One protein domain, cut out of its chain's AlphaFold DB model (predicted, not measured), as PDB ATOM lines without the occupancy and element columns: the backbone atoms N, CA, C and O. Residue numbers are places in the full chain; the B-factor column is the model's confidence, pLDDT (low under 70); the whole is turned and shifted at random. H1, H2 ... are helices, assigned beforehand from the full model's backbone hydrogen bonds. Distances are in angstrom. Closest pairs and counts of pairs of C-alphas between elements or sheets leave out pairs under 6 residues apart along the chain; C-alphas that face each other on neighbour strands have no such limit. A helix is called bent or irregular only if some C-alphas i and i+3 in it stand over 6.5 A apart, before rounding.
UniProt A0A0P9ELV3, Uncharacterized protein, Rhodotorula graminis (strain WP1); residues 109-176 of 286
ATOM      1  N   ARG A 109      10.895 -29.888  24.065       92.81
ATOM      2  CA  ARG A 109      10.223 -28.962  23.135       92.81
ATOM      3  C   ARG A 109       8.913 -29.547  22.614       92.81
ATOM      4  O   ARG A 109       7.935 -28.814  22.527       92.81
ATOM      5  N   LEU A 110       8.873 -30.843  22.307       92.25
ATOM      6  CA  LEU A 110       7.648 -31.510  21.860       92.25
ATOM      7  C   LEU A 110       6.558 -31.453  22.939       92.25
ATOM      8  O   LEU A 110       5.445 -31.008  22.664       92.25
ATOM      9  N   ALA A 111       6.895 -31.833  24.173       92.38
ATOM     10  CA  ALA A 111       5.974 -31.789  25.307       92.38
ATOM     11  C   ALA A 111       5.439 -30.369  25.561       92.38
ATOM     12  O   ALA A 111       4.248 -30.183  25.810       92.38
ATOM     13  N   TYR A 112       6.300 -29.356  25.437       92.50
ATOM     14  CA  TYR A 112       5.897 -27.954  25.524       92.50
ATOM     15  C   TYR A 112       4.908 -27.542  24.425       92.50
ATOM     16  O   TYR A 112       3.887 -26.918  24.716       92.50
ATOM     17  N   LEU A 113       5.175 -27.901  23.167       90.69
ATOM     18  CA  LEU A 113       4.275 -27.575  22.056       90.69
ATOM     19  C   LEU A 113       2.899 -28.218  22.258       90.69
ATOM     20  O   LEU A 113       1.878 -27.556  22.091       90.69
ATOM     21  N   VAL A 114       2.860 -29.472  22.708       91.12
ATOM     22  CA  VAL A 114       1.608 -30.157  23.058       91.12
ATOM     23  C   VAL A 114       0.876 -29.445  24.194       91.12
ATOM     24  O   VAL A 114      -0.337 -29.253  24.111       91.12
ATOM     25  N   HIS A 115       1.595 -29.003  25.227       91.25
ATOM     26  CA  HIS A 115       1.005 -28.219  26.308       91.25
ATOM     27  C   HIS A 115       0.346 -26.933  25.785       91.25
ATOM     28  O   HIS A 115      -0.805 -26.654  26.123       91.25
ATOM     29  N   LYS A 116       1.032 -26.186  24.910       90.75
ATOM     30  CA  LYS A 116       0.505 -24.968  24.272       90.75
ATOM     31  C   LYS A 116      -0.737 -25.226  23.423       90.75
ATOM     32  O   LYS A 116      -1.703 -24.466  23.509       90.75
ATOM     33  N   ILE A 117      -0.748 -26.317  22.660       89.25
ATOM     34  CA  ILE A 117      -1.932 -26.749  21.907       89.25
ATOM     35  C   ILE A 117      -3.089 -27.043  22.874       89.25
ATOM     36  O   ILE A 117      -4.199 -26.552  22.679       89.25
ATOM     37  N   GLY A 118      -2.837 -27.771  23.964       90.44
ATOM     38  CA  GLY A 118      -3.851 -28.062  24.981       90.44
ATOM     39  C   GLY A 118      -4.397 -26.815  25.694       90.44
ATOM     40  O   GLY A 118      -5.482 -26.858  26.273       90.44
ATOM     41  N   GLN A 119      -3.677 -25.691  25.663       91.31
ATOM     42  CA  GLN A 119      -4.141 -24.401  26.184       91.31
ATOM     43  C   GLN A 119      -4.943 -23.575  25.167       91.31
ATOM     44  O   GLN A 119      -5.607 -22.623  25.575       91.31
ATOM     45  N   SER A 120      -4.917 -23.947  23.885       89.31
ATOM     46  CA  SER A 120      -5.476 -23.170  22.772       89.31
ATOM     47  C   SER A 120      -6.561 -23.971  22.033       89.31
ATOM     48  O   SER A 120      -6.314 -24.468  20.933       89.31
ATOM     49  N   PRO A 121      -7.757 -24.151  22.630       89.06
ATOM     50  CA  PRO A 121      -8.839 -24.911  22.008       89.06
ATOM     51  C   PRO A 121      -9.338 -24.243  20.713       89.06
ATOM     52  O   PRO A 121      -9.364 -23.009  20.629       89.06
ATOM     53  N   PRO A 122      -9.786 -25.028  19.715       87.56
ATOM     54  CA  PRO A 122     -10.483 -24.502  18.548       87.56
ATOM     55  C   PRO A 122     -11.762 -23.736  18.933       87.56
ATOM     56  O   PRO A 122     -12.357 -24.006  19.980       87.56
ATOM     57  N   PRO A 123     -12.250 -22.816  18.079       88.19
ATOM     58  CA  PRO A 123     -13.546 -22.178  18.290       88.19
ATOM     59  C   PRO A 123     -14.672 -23.216  18.413       88.19
ATOM     60  O   PRO A 123     -14.824 -24.063  17.539       88.19
ATOM     61  N   GLY A 124     -15.470 -23.122  19.479       90.94
ATOM     62  CA  GLY A 124     -16.593 -24.030  19.751       90.94
ATOM     63  C   GLY A 124     -16.268 -25.199  20.685       90.94
ATOM     64  O   GLY A 124     -17.192 -25.793  21.234       90.94
ATOM     65  N   GLU A 125     -14.989 -25.482  20.937       91.88
ATOM     66  CA  GLU A 125     -14.573 -26.553  21.846       91.88
ATOM     67  C   GLU A 125     -14.543 -26.106  23.311       91.88
ATOM     68  O   GLU A 125     -14.190 -24.969  23.638       91.88
ATOM     69  N   HIS A 126     -14.863 -27.023  24.231       93.50
ATOM     70  CA  HIS A 126     -14.781 -26.738  25.664       93.50
ATOM     71  C   HIS A 126     -13.310 -26.761  26.139       93.50
ATOM     72  O   HIS A 126     -12.681 -27.826  26.103       93.50
ATOM     73  N   PRO A 127     -12.749 -25.657  26.685       93.19
ATOM     74  CA  PRO A 127     -11.306 -25.543  26.941       93.19
ATOM     75  C   PRO A 127     -10.713 -26.652  27.815       93.19
ATOM     76  O   PRO A 127      -9.630 -27.168  27.543       93.19
ATOM     77  N   GLN A 128     -11.427 -27.056  28.869       93.12
ATOM     78  CA  GLN A 128     -10.945 -28.098  29.776       93.12
ATOM     79  C   GLN A 128     -11.004 -29.495  29.147       93.12
ATOM     80  O   GLN A 128     -10.121 -30.311  29.402       93.12
ATOM     81  N   GLN A 129     -12.021 -29.770  28.323       89.56
ATOM     82  CA  GLN A 129     -12.158 -31.071  27.665       89.56
ATOM     83  C   GLN A 129     -11.095 -31.213  26.578       89.56
ATOM     84  O   GLN A 129     -10.409 -32.230  26.543       89.56
ATOM     85  N   TRP A 130     -10.870 -30.154  25.793       91.06
ATOM     86  CA  TRP A 130      -9.787 -30.077  24.817       91.06
ATOM     87  C   TRP A 130      -8.415 -30.337  25.446       91.06
ATOM     88  O   TRP A 130      -7.652 -31.178  24.968       91.06
ATOM     89  N   ARG A 131      -8.112 -29.666  26.566       91.06
ATOM     90  CA  ARG A 131      -6.847 -29.854  27.286       91.06
ATOM     91  C   ARG A 131      -6.661 -31.299  27.748       91.06
ATOM     92  O   ARG A 131      -5.597 -31.875  27.544       91.06
ATOM     93  N   LEU A 132      -7.691 -31.885  28.366       88.56
ATOM     94  CA  LEU A 132      -7.653 -33.271  28.835       88.56
ATOM     95  C   LEU A 132      -7.504 -34.257  27.672       88.56
ATOM     96  O   LEU A 132      -6.712 -35.190  27.775       88.56
ATOM     97  N   ALA A 133      -8.223 -34.039  26.569       88.56
ATOM     98  CA  ALA A 133      -8.130 -34.861  25.369       88.56
ATOM     99  C   ALA A 133      -6.729 -34.790  24.748       88.56
ATOM    100  O   ALA A 133      -6.137 -35.831  24.477       88.56
ATOM    101  N   THR A 134      -6.165 -33.587  24.619       88.56
ATOM    102  CA  THR A 134      -4.812 -33.357  24.086       88.56
ATOM    103  C   THR A 134      -3.746 -34.031  24.952       88.56
ATOM    104  O   THR A 134      -2.893 -34.753  24.436       88.56
ATOM    105  N   ASN A 135      -3.817 -33.870  26.278       88.75
ATOM    106  CA  ASN A 135      -2.878 -34.517  27.196       88.75
ATOM    107  C   ASN A 135      -3.007 -36.044  27.145       88.75
ATOM    108  O   ASN A 135      -2.007 -36.741  27.013       88.75
ATOM    109  N   LYS A 136      -4.237 -36.571  27.180       88.56
ATOM    110  CA  LYS A 136      -4.500 -38.014  27.105       88.56
ATOM    111  C   LYS A 136      -4.022 -38.609  25.783       88.56
ATOM    112  O   LYS A 136      -3.525 -39.733  25.773       88.56
ATOM    113  N   TRP A 137      -4.195 -37.883  24.682       91.38
ATOM    114  CA  TRP A 137      -3.681 -38.251  23.370       91.38
ATOM    115  C   TRP A 137      -2.157 -38.338  23.380       91.38
ATOM    116  O   TRP A 137      -1.604 -39.353  22.964       91.38
ATOM    117  N   PHE A 138      -1.480 -37.320  23.905       90.88
ATOM    118  CA  PHE A 138      -0.023 -37.301  23.947       90.88
ATOM    119  C   PHE A 138       0.542 -38.389  24.860       90.88
ATOM    120  O   PHE A 138       1.452 -39.115  24.465       90.88
ATOM    121  N   GLU A 139      -0.038 -38.565  26.046       88.62
ATOM    122  CA  GLU A 139       0.370 -39.615  26.976       88.62
ATOM    123  C   GLU A 139       0.136 -41.008  26.381       88.62
ATOM    124  O   GLU A 139       1.040 -41.832  26.301       88.62
ATOM    125  N   ALA A 140      -1.076 -41.292  25.908       84.56
ATOM    126  CA  ALA A 140      -1.401 -42.629  25.424       84.56
ATOM    127  C   ALA A 140      -0.802 -42.938  24.047       84.56
ATOM    128  O   ALA A 140      -0.526 -44.101  23.763       84.56
ATOM    129  N   GLY A 141      -0.643 -41.927  23.195       82.25
ATOM    130  CA  GLY A 141      -0.236 -42.067  21.802       82.25
ATOM    131  C   GLY A 141       1.253 -41.846  21.565       82.25
ATOM    132  O   GLY A 141       1.802 -42.495  20.680       82.25
ATOM    133  N   VAL A 142       1.918 -40.987  22.340       85.50
ATOM    134  CA  VAL A 142       3.331 -40.640  22.124       85.50
ATOM    135  C   VAL A 142       4.204 -41.173  23.252       85.50
ATOM    136  O   VAL A 142       5.071 -42.002  22.990       85.50
ATOM    137  N   THR A 143       3.964 -40.771  24.505       88.62
ATOM    138  CA  THR A 143       4.894 -41.085  25.610       88.62
ATOM    139  C   THR A 143       4.960 -42.578  25.953       88.62
ATOM    140  O   THR A 143       5.950 -43.031  26.519       88.62
ATOM    141  N   THR A 144       3.939 -43.365  25.597       87.19
ATOM    142  CA  THR A 144       3.960 -44.834  25.737       87.19
ATOM    143  C   THR A 144       4.730 -45.551  24.629       87.19
ATOM    144  O   THR A 144       5.069 -46.720  24.803       87.19
ATOM    145  N   GLN A 145       4.951 -44.897  23.485       88.19
ATOM    146  CA  GLN A 145       5.582 -45.494  22.304       88.19
ATOM    147  C   GLN A 145       7.037 -45.064  22.142       88.19
ATOM    148  O   GLN A 145       7.830 -45.832  21.610       88.19
ATOM    149  N   ILE A 146       7.368 -43.848  22.575       91.06
ATOM    150  CA  ILE A 146       8.721 -43.310  22.520       91.06
ATOM    151  C   ILE A 146       9.035 -42.571  23.818       91.06
ATOM    152  O   ILE A 146       8.326 -41.651  24.234       91.06
ATOM    153  N   SER A 147      10.105 -42.996  24.477       92.62
ATOM    154  CA  SER A 147      10.651 -42.293  25.631       92.62
ATOM    155  C   SER A 147      11.357 -41.005  25.201       92.62
ATOM    156  O   SER A 147      11.784 -40.851  24.055       92.62
ATOM    157  N   ALA A 148      11.528 -40.072  26.142       92.44
ATOM    158  CA  ALA A 148      12.265 -38.836  25.882       92.44
ATOM    159  C   ALA A 148      13.695 -39.112  25.384       92.44
ATOM    160  O   ALA A 148      14.154 -38.467  24.448       92.44
ATOM    161  N   TRP A 149      14.358 -40.116  25.965       94.56
ATOM    162  CA  TRP A 149      15.702 -40.520  25.564       94.56
ATOM    163  C   TRP A 149      15.733 -41.102  24.145       94.56
ATOM    164  O   TRP A 149      16.543 -40.659  23.341       94.56
ATOM    165  N   GLU A 150      14.822 -42.022  23.804       92.94
ATOM    166  CA  GLU A 150      14.749 -42.590  22.446       92.94
ATOM    167  C   GLU A 150      14.474 -41.521  21.392       92.94
ATOM    168  O   GLU A 150      15.023 -41.600  20.293       92.94
ATOM    169  N   PHE A 151      13.633 -40.530  21.713       93.88
ATOM    170  CA  PHE A 151      13.401 -39.390  20.834       93.88
ATOM    171  C   PHE A 151      14.672 -38.561  20.673       93.88
ATOM    172  O   PHE A 151      15.034 -38.262  19.541       93.88
ATOM    173  N   ASP A 152      15.343 -38.202  21.771       93.19
ATOM    174  CA  ASP A 152      16.525 -37.333  21.767       93.19
ATOM    175  C   ASP A 152      17.759 -37.979  21.110       93.19
ATOM    176  O   ASP A 152      18.590 -37.251  20.559       93.19
ATOM    177  N   ASP A 153      17.840 -39.314  21.107       94.12
ATOM    178  CA  ASP A 153      18.879 -40.109  20.430       94.12
ATOM    179  C   ASP A 153      18.705 -40.156  18.895       94.12
ATOM    180  O   ASP A 153      19.645 -40.459  18.162       94.12
ATOM    181  N   GLN A 154      17.527 -39.792  18.369       93.12
ATOM    182  CA  GLN A 154      17.305 -39.737  16.919       93.12
ATOM    183  C   GLN A 154      18.112 -38.622  16.233       93.12
ATOM    184  O   GLN A 154      18.455 -37.581  16.814       93.12
ATOM    185  N   ASP A 155      18.314 -38.792  14.920       91.56
ATOM    186  CA  ASP A 155      18.962 -37.793  14.072       91.56
ATOM    187  C   ASP A 155      18.317 -36.402  14.221       91.56
ATOM    188  O   ASP A 155      17.092 -36.230  14.211       91.56
ATOM    189  N   LYS A 156      19.164 -35.371  14.324       86.38
ATOM    190  CA  LYS A 156      18.736 -33.984  14.560       86.38
ATOM    191  C   LYS A 156      17.762 -33.482  13.488       86.38
ATOM    192  O   LYS A 156      16.862 -32.706  13.810       86.38
ATOM    193  N   ARG A 157      17.902 -33.907  12.223       83.75
ATOM    194  CA  ARG A 157      16.986 -33.506  11.139       83.75
ATOM    195  C   ARG A 157      15.621 -34.159  11.309       83.75
ATOM    196  O   ARG A 157      14.621 -33.468  11.112       83.75
ATOM    197  N   MET A 158      15.575 -35.429  11.717       86.12
ATOM    198  CA  MET A 158      14.323 -36.135  12.015       86.12
ATOM    199  C   MET A 158      13.591 -35.489  13.193       86.12
ATOM    200  O   MET A 158      12.410 -35.165  13.072       86.12
ATOM    201  N   ARG A 159      14.300 -35.190  14.289       91.31
ATOM    202  CA  ARG A 159      13.721 -34.473  15.440       91.31
ATOM    203  C   ARG A 159      13.185 -33.097  15.049       91.31
ATOM    204  O   ARG A 159      12.058 -32.743  15.389       91.31
ATOM    205  N   ALA A 160      13.953 -32.337  14.268       83.75
ATOM    206  CA  ALA A 160      13.526 -31.034  13.763       83.75
ATOM    207  C   ALA A 160      12.332 -31.127  12.796       83.75
ATOM    208  O   ALA A 160      11.528 -30.200  12.722       83.75
ATOM    209  N   GLN A 161      12.210 -32.204  12.017       82.38
ATOM    210  CA  GLN A 161      11.038 -32.449  11.176       82.38
ATOM    211  C   GLN A 161       9.809 -32.771  12.028       82.38
ATOM    212  O   GLN A 161       8.779 -32.133  11.834       82.38
ATOM    213  N   ALA A 162       9.935 -33.674  13.005       85.06
ATOM    214  CA  ALA A 162       8.850 -34.000  13.924       85.06
ATOM    215  C   ALA A 162       8.335 -32.737  14.621       85.06
ATOM    216  O   ALA A 162       7.151 -32.437  14.553       85.06
ATOM    217  N   LEU A 163       9.228 -31.929  15.195       86.62
ATOM    218  CA  LEU A 163       8.844 -30.689  15.868       86.62
ATOM    219  C   LEU A 163       8.224 -29.654  14.932       86.62
ATOM    220  O   LEU A 163       7.363 -28.906  15.381       86.62
ATOM    221  N   ARG A 164       8.608 -29.609  13.651       82.44
ATOM    222  CA  ARG A 164       7.982 -28.713  12.664       82.44
ATOM    223  C   ARG A 164       6.508 -29.026  12.428       82.44
ATOM    224  O   ARG A 164       5.745 -28.091  12.238       82.44
ATOM    225  N   GLU A 165       6.092 -30.288  12.521       80.19
ATOM    226  CA  GLU A 165       4.667 -30.657  12.431       80.19
ATOM    227  C   GLU A 165       3.843 -30.074  13.597       80.19
ATOM    228  O   GLU A 165       2.648 -29.830  13.449       80.19
ATOM    229  N   PHE A 166       4.486 -29.802  14.738       80.88
ATOM    230  CA  PHE A 166       3.875 -29.154  15.908       80.88
ATOM    231  C   PHE A 166       4.139 -27.643  15.969       80.88
ATOM    232  O   PHE A 166       3.413 -26.910  16.636       80.88
ATOM    233  N   SER A 167       5.184 -27.173  15.286       71.06
ATOM    234  CA  SER A 167       5.624 -25.778  15.240       71.06
ATOM    235  C   SER A 167       5.031 -25.105  14.004       71.06
ATOM    236  O   SER A 167       5.747 -24.784  13.059       71.06
ATOM    237  N   VAL A 168       3.711 -24.931  13.965       56.47
ATOM    238  CA  VAL A 168       3.082 -24.157  12.887       56.47
ATOM    239  C   VAL A 168       3.269 -22.660  13.194       56.47
ATOM    240  O   VAL A 168       2.925 -22.247  14.303       56.47
ATOM    241  N   PRO A 169       3.808 -21.843  12.261       49.03
ATOM    242  CA  PRO A 169       4.061 -20.411  12.478       49.03
ATOM    243  C   PRO A 169       2.799 -19.579  12.756       49.03
ATOM    244  O   PRO A 169       2.897 -18.509  13.340       49.03
ATOM    245  N   ASP A 170       1.627 -20.106  12.400       44.00
ATOM    246  CA  ASP A 170       0.313 -19.517  12.638       44.00
ATOM    247  C   ASP A 170      -0.509 -20.404  13.582       44.00
ATOM    248  O   ASP A 170      -1.420 -21.122  13.174       44.00
ATOM    249  N   MET A 171      -0.267 -20.280  14.888       48.91
ATOM    250  CA  MET A 171      -1.345 -20.504  15.863       48.91
ATOM    251  C   MET A 171      -2.390 -19.365  15.827       48.91
ATOM    252  O   MET A 171      -3.212 -19.240  16.736       48.91
ATOM    253  N   ASP A 172      -2.398 -18.533  14.776       41.38
ATOM    254  CA  ASP A 172      -3.433 -17.539  14.538       41.38
ATOM    255  C   ASP A 172      -4.714 -18.212  14.005       41.38
ATOM    256  O   ASP A 172      -4.965 -18.368  12.812       41.38
ATOM    257  N   LYS A 173      -5.542 -18.636  14.966       38.44
ATOM    258  CA  LYS A 173      -7.021 -18.642  14.959       38.44
ATOM    259  C   LYS A 173      -7.781 -19.430  13.892       38.44
ATOM    260  O   LYS A 173      -9.008 -19.495  13.986       38.44
ATOM    261  N   ARG A 174      -7.147 -20.058  12.903       42.38
ATOM    262  CA  ARG A 174      -7.870 -20.810  11.871       42.38
ATOM    263  C   ARG A 174      -7.232 -22.177  11.640       42.38
ATOM    264  O   ARG A 174      -6.325 -22.321  10.843       42.38
ATOM    265  N   HIS A 175      -7.880 -23.177  12.243       48.91
ATOM    266  CA  HIS A 175      -7.961 -24.560  11.767       48.91
ATOM    267  C   HIS A 175      -6.776 -25.479  12.135       48.91
ATOM    268  O   HIS A 175      -5.734 -25.484  11.491       48.91
ATOM    269  N   PHE A 176      -7.026 -26.393  13.087       52.47
ATOM    270  CA  PHE A 176      -6.211 -27.589  13.365       52.47
ATOM    271  C   PHE A 176      -6.856 -28.914  12.871       52.47
ATOM    272  O   PHE A 176      -6.843 -29.899  13.606       52.47
TER     273      PHE A 176
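Overview. This is residues 109 to 176 of the 286 residues of an uncharacterized protein of Rhodotorula graminis (strain WP1) (UniProt A0A0P9ELV3). Three helices run lengthwise together and, in cross-section, make a triangle with H1 at the corner between H2 and H4: H2 packs along one side of H1, running the opposite way, and H4, shifted lengthwise, touches H1 on another side, running the same way, while H2 and H4 stay apart. H1 and H2 form a helical hairpin, and the short H3 is at one end, on the way from H2 to H4; an unnamed tail follows H4. The printed part has 68 residues with four named helices, H1, H2, H3 and H4 in chain order, and no named strand; the class is all helix. It is only just compact, close to loose, with a radius of gyration of the C-alphas of 13.1 A, and its outline, 39 by 25 by 13 A, is only just flat.

Arrangement. H1, residues 109 to 119, touches H2, residues 127 to 143, closest at the C-alphas of Gly 118 and Arg 131, 4.2 A apart. This hairpin has a shallow tilt of 25 degrees, opposite ways. H2 and H3, residues 148 to 152, meet only through their link. H3 is close to but not clearly touching H4, residues 156 to 166; their closest C-alphas, of Phe 151 and Arg 159, are 7.3 A apart. H4 touches H1, closest at the C-alphas of Leu 163 and Leu 110, 6.2 A apart, with a shallow tilt of 2 degrees, the same way. H2 and H4 are apart, as are H1 and H3. Every O i to N i+4 pair is within hydrogen-bond range in H1 and H3, against 12 of 13 in H2 and 6 of 7 in H4.

Along the chain. H1 begins at C-alpha 109 (10.223, -28.962, 23.135) and is 15.4 A long. H2 is the longest helix, 22.5 A; it is neither bent nor irregular, but only just: C-alphas 140 and 143 are 6.5 A apart. H3 measures 6.1 A. H4, 15.7 A, ends at C-alpha 166 (3.875, -29.154, 15.908).

Size, cuts and confidence. The C-alphas farthest apart, of Gly 124 and Asp 153, are 39.0 A apart. Residues 152 to 158, of which 156 to 158 belong to H4, stand free. The printed part has no cut and no long link; H2 to H3 and H3 to H4 are tight, H1 to H2 short. The mean pLDDT of the printed part is 83.5, with residues 168 to 176 under 70.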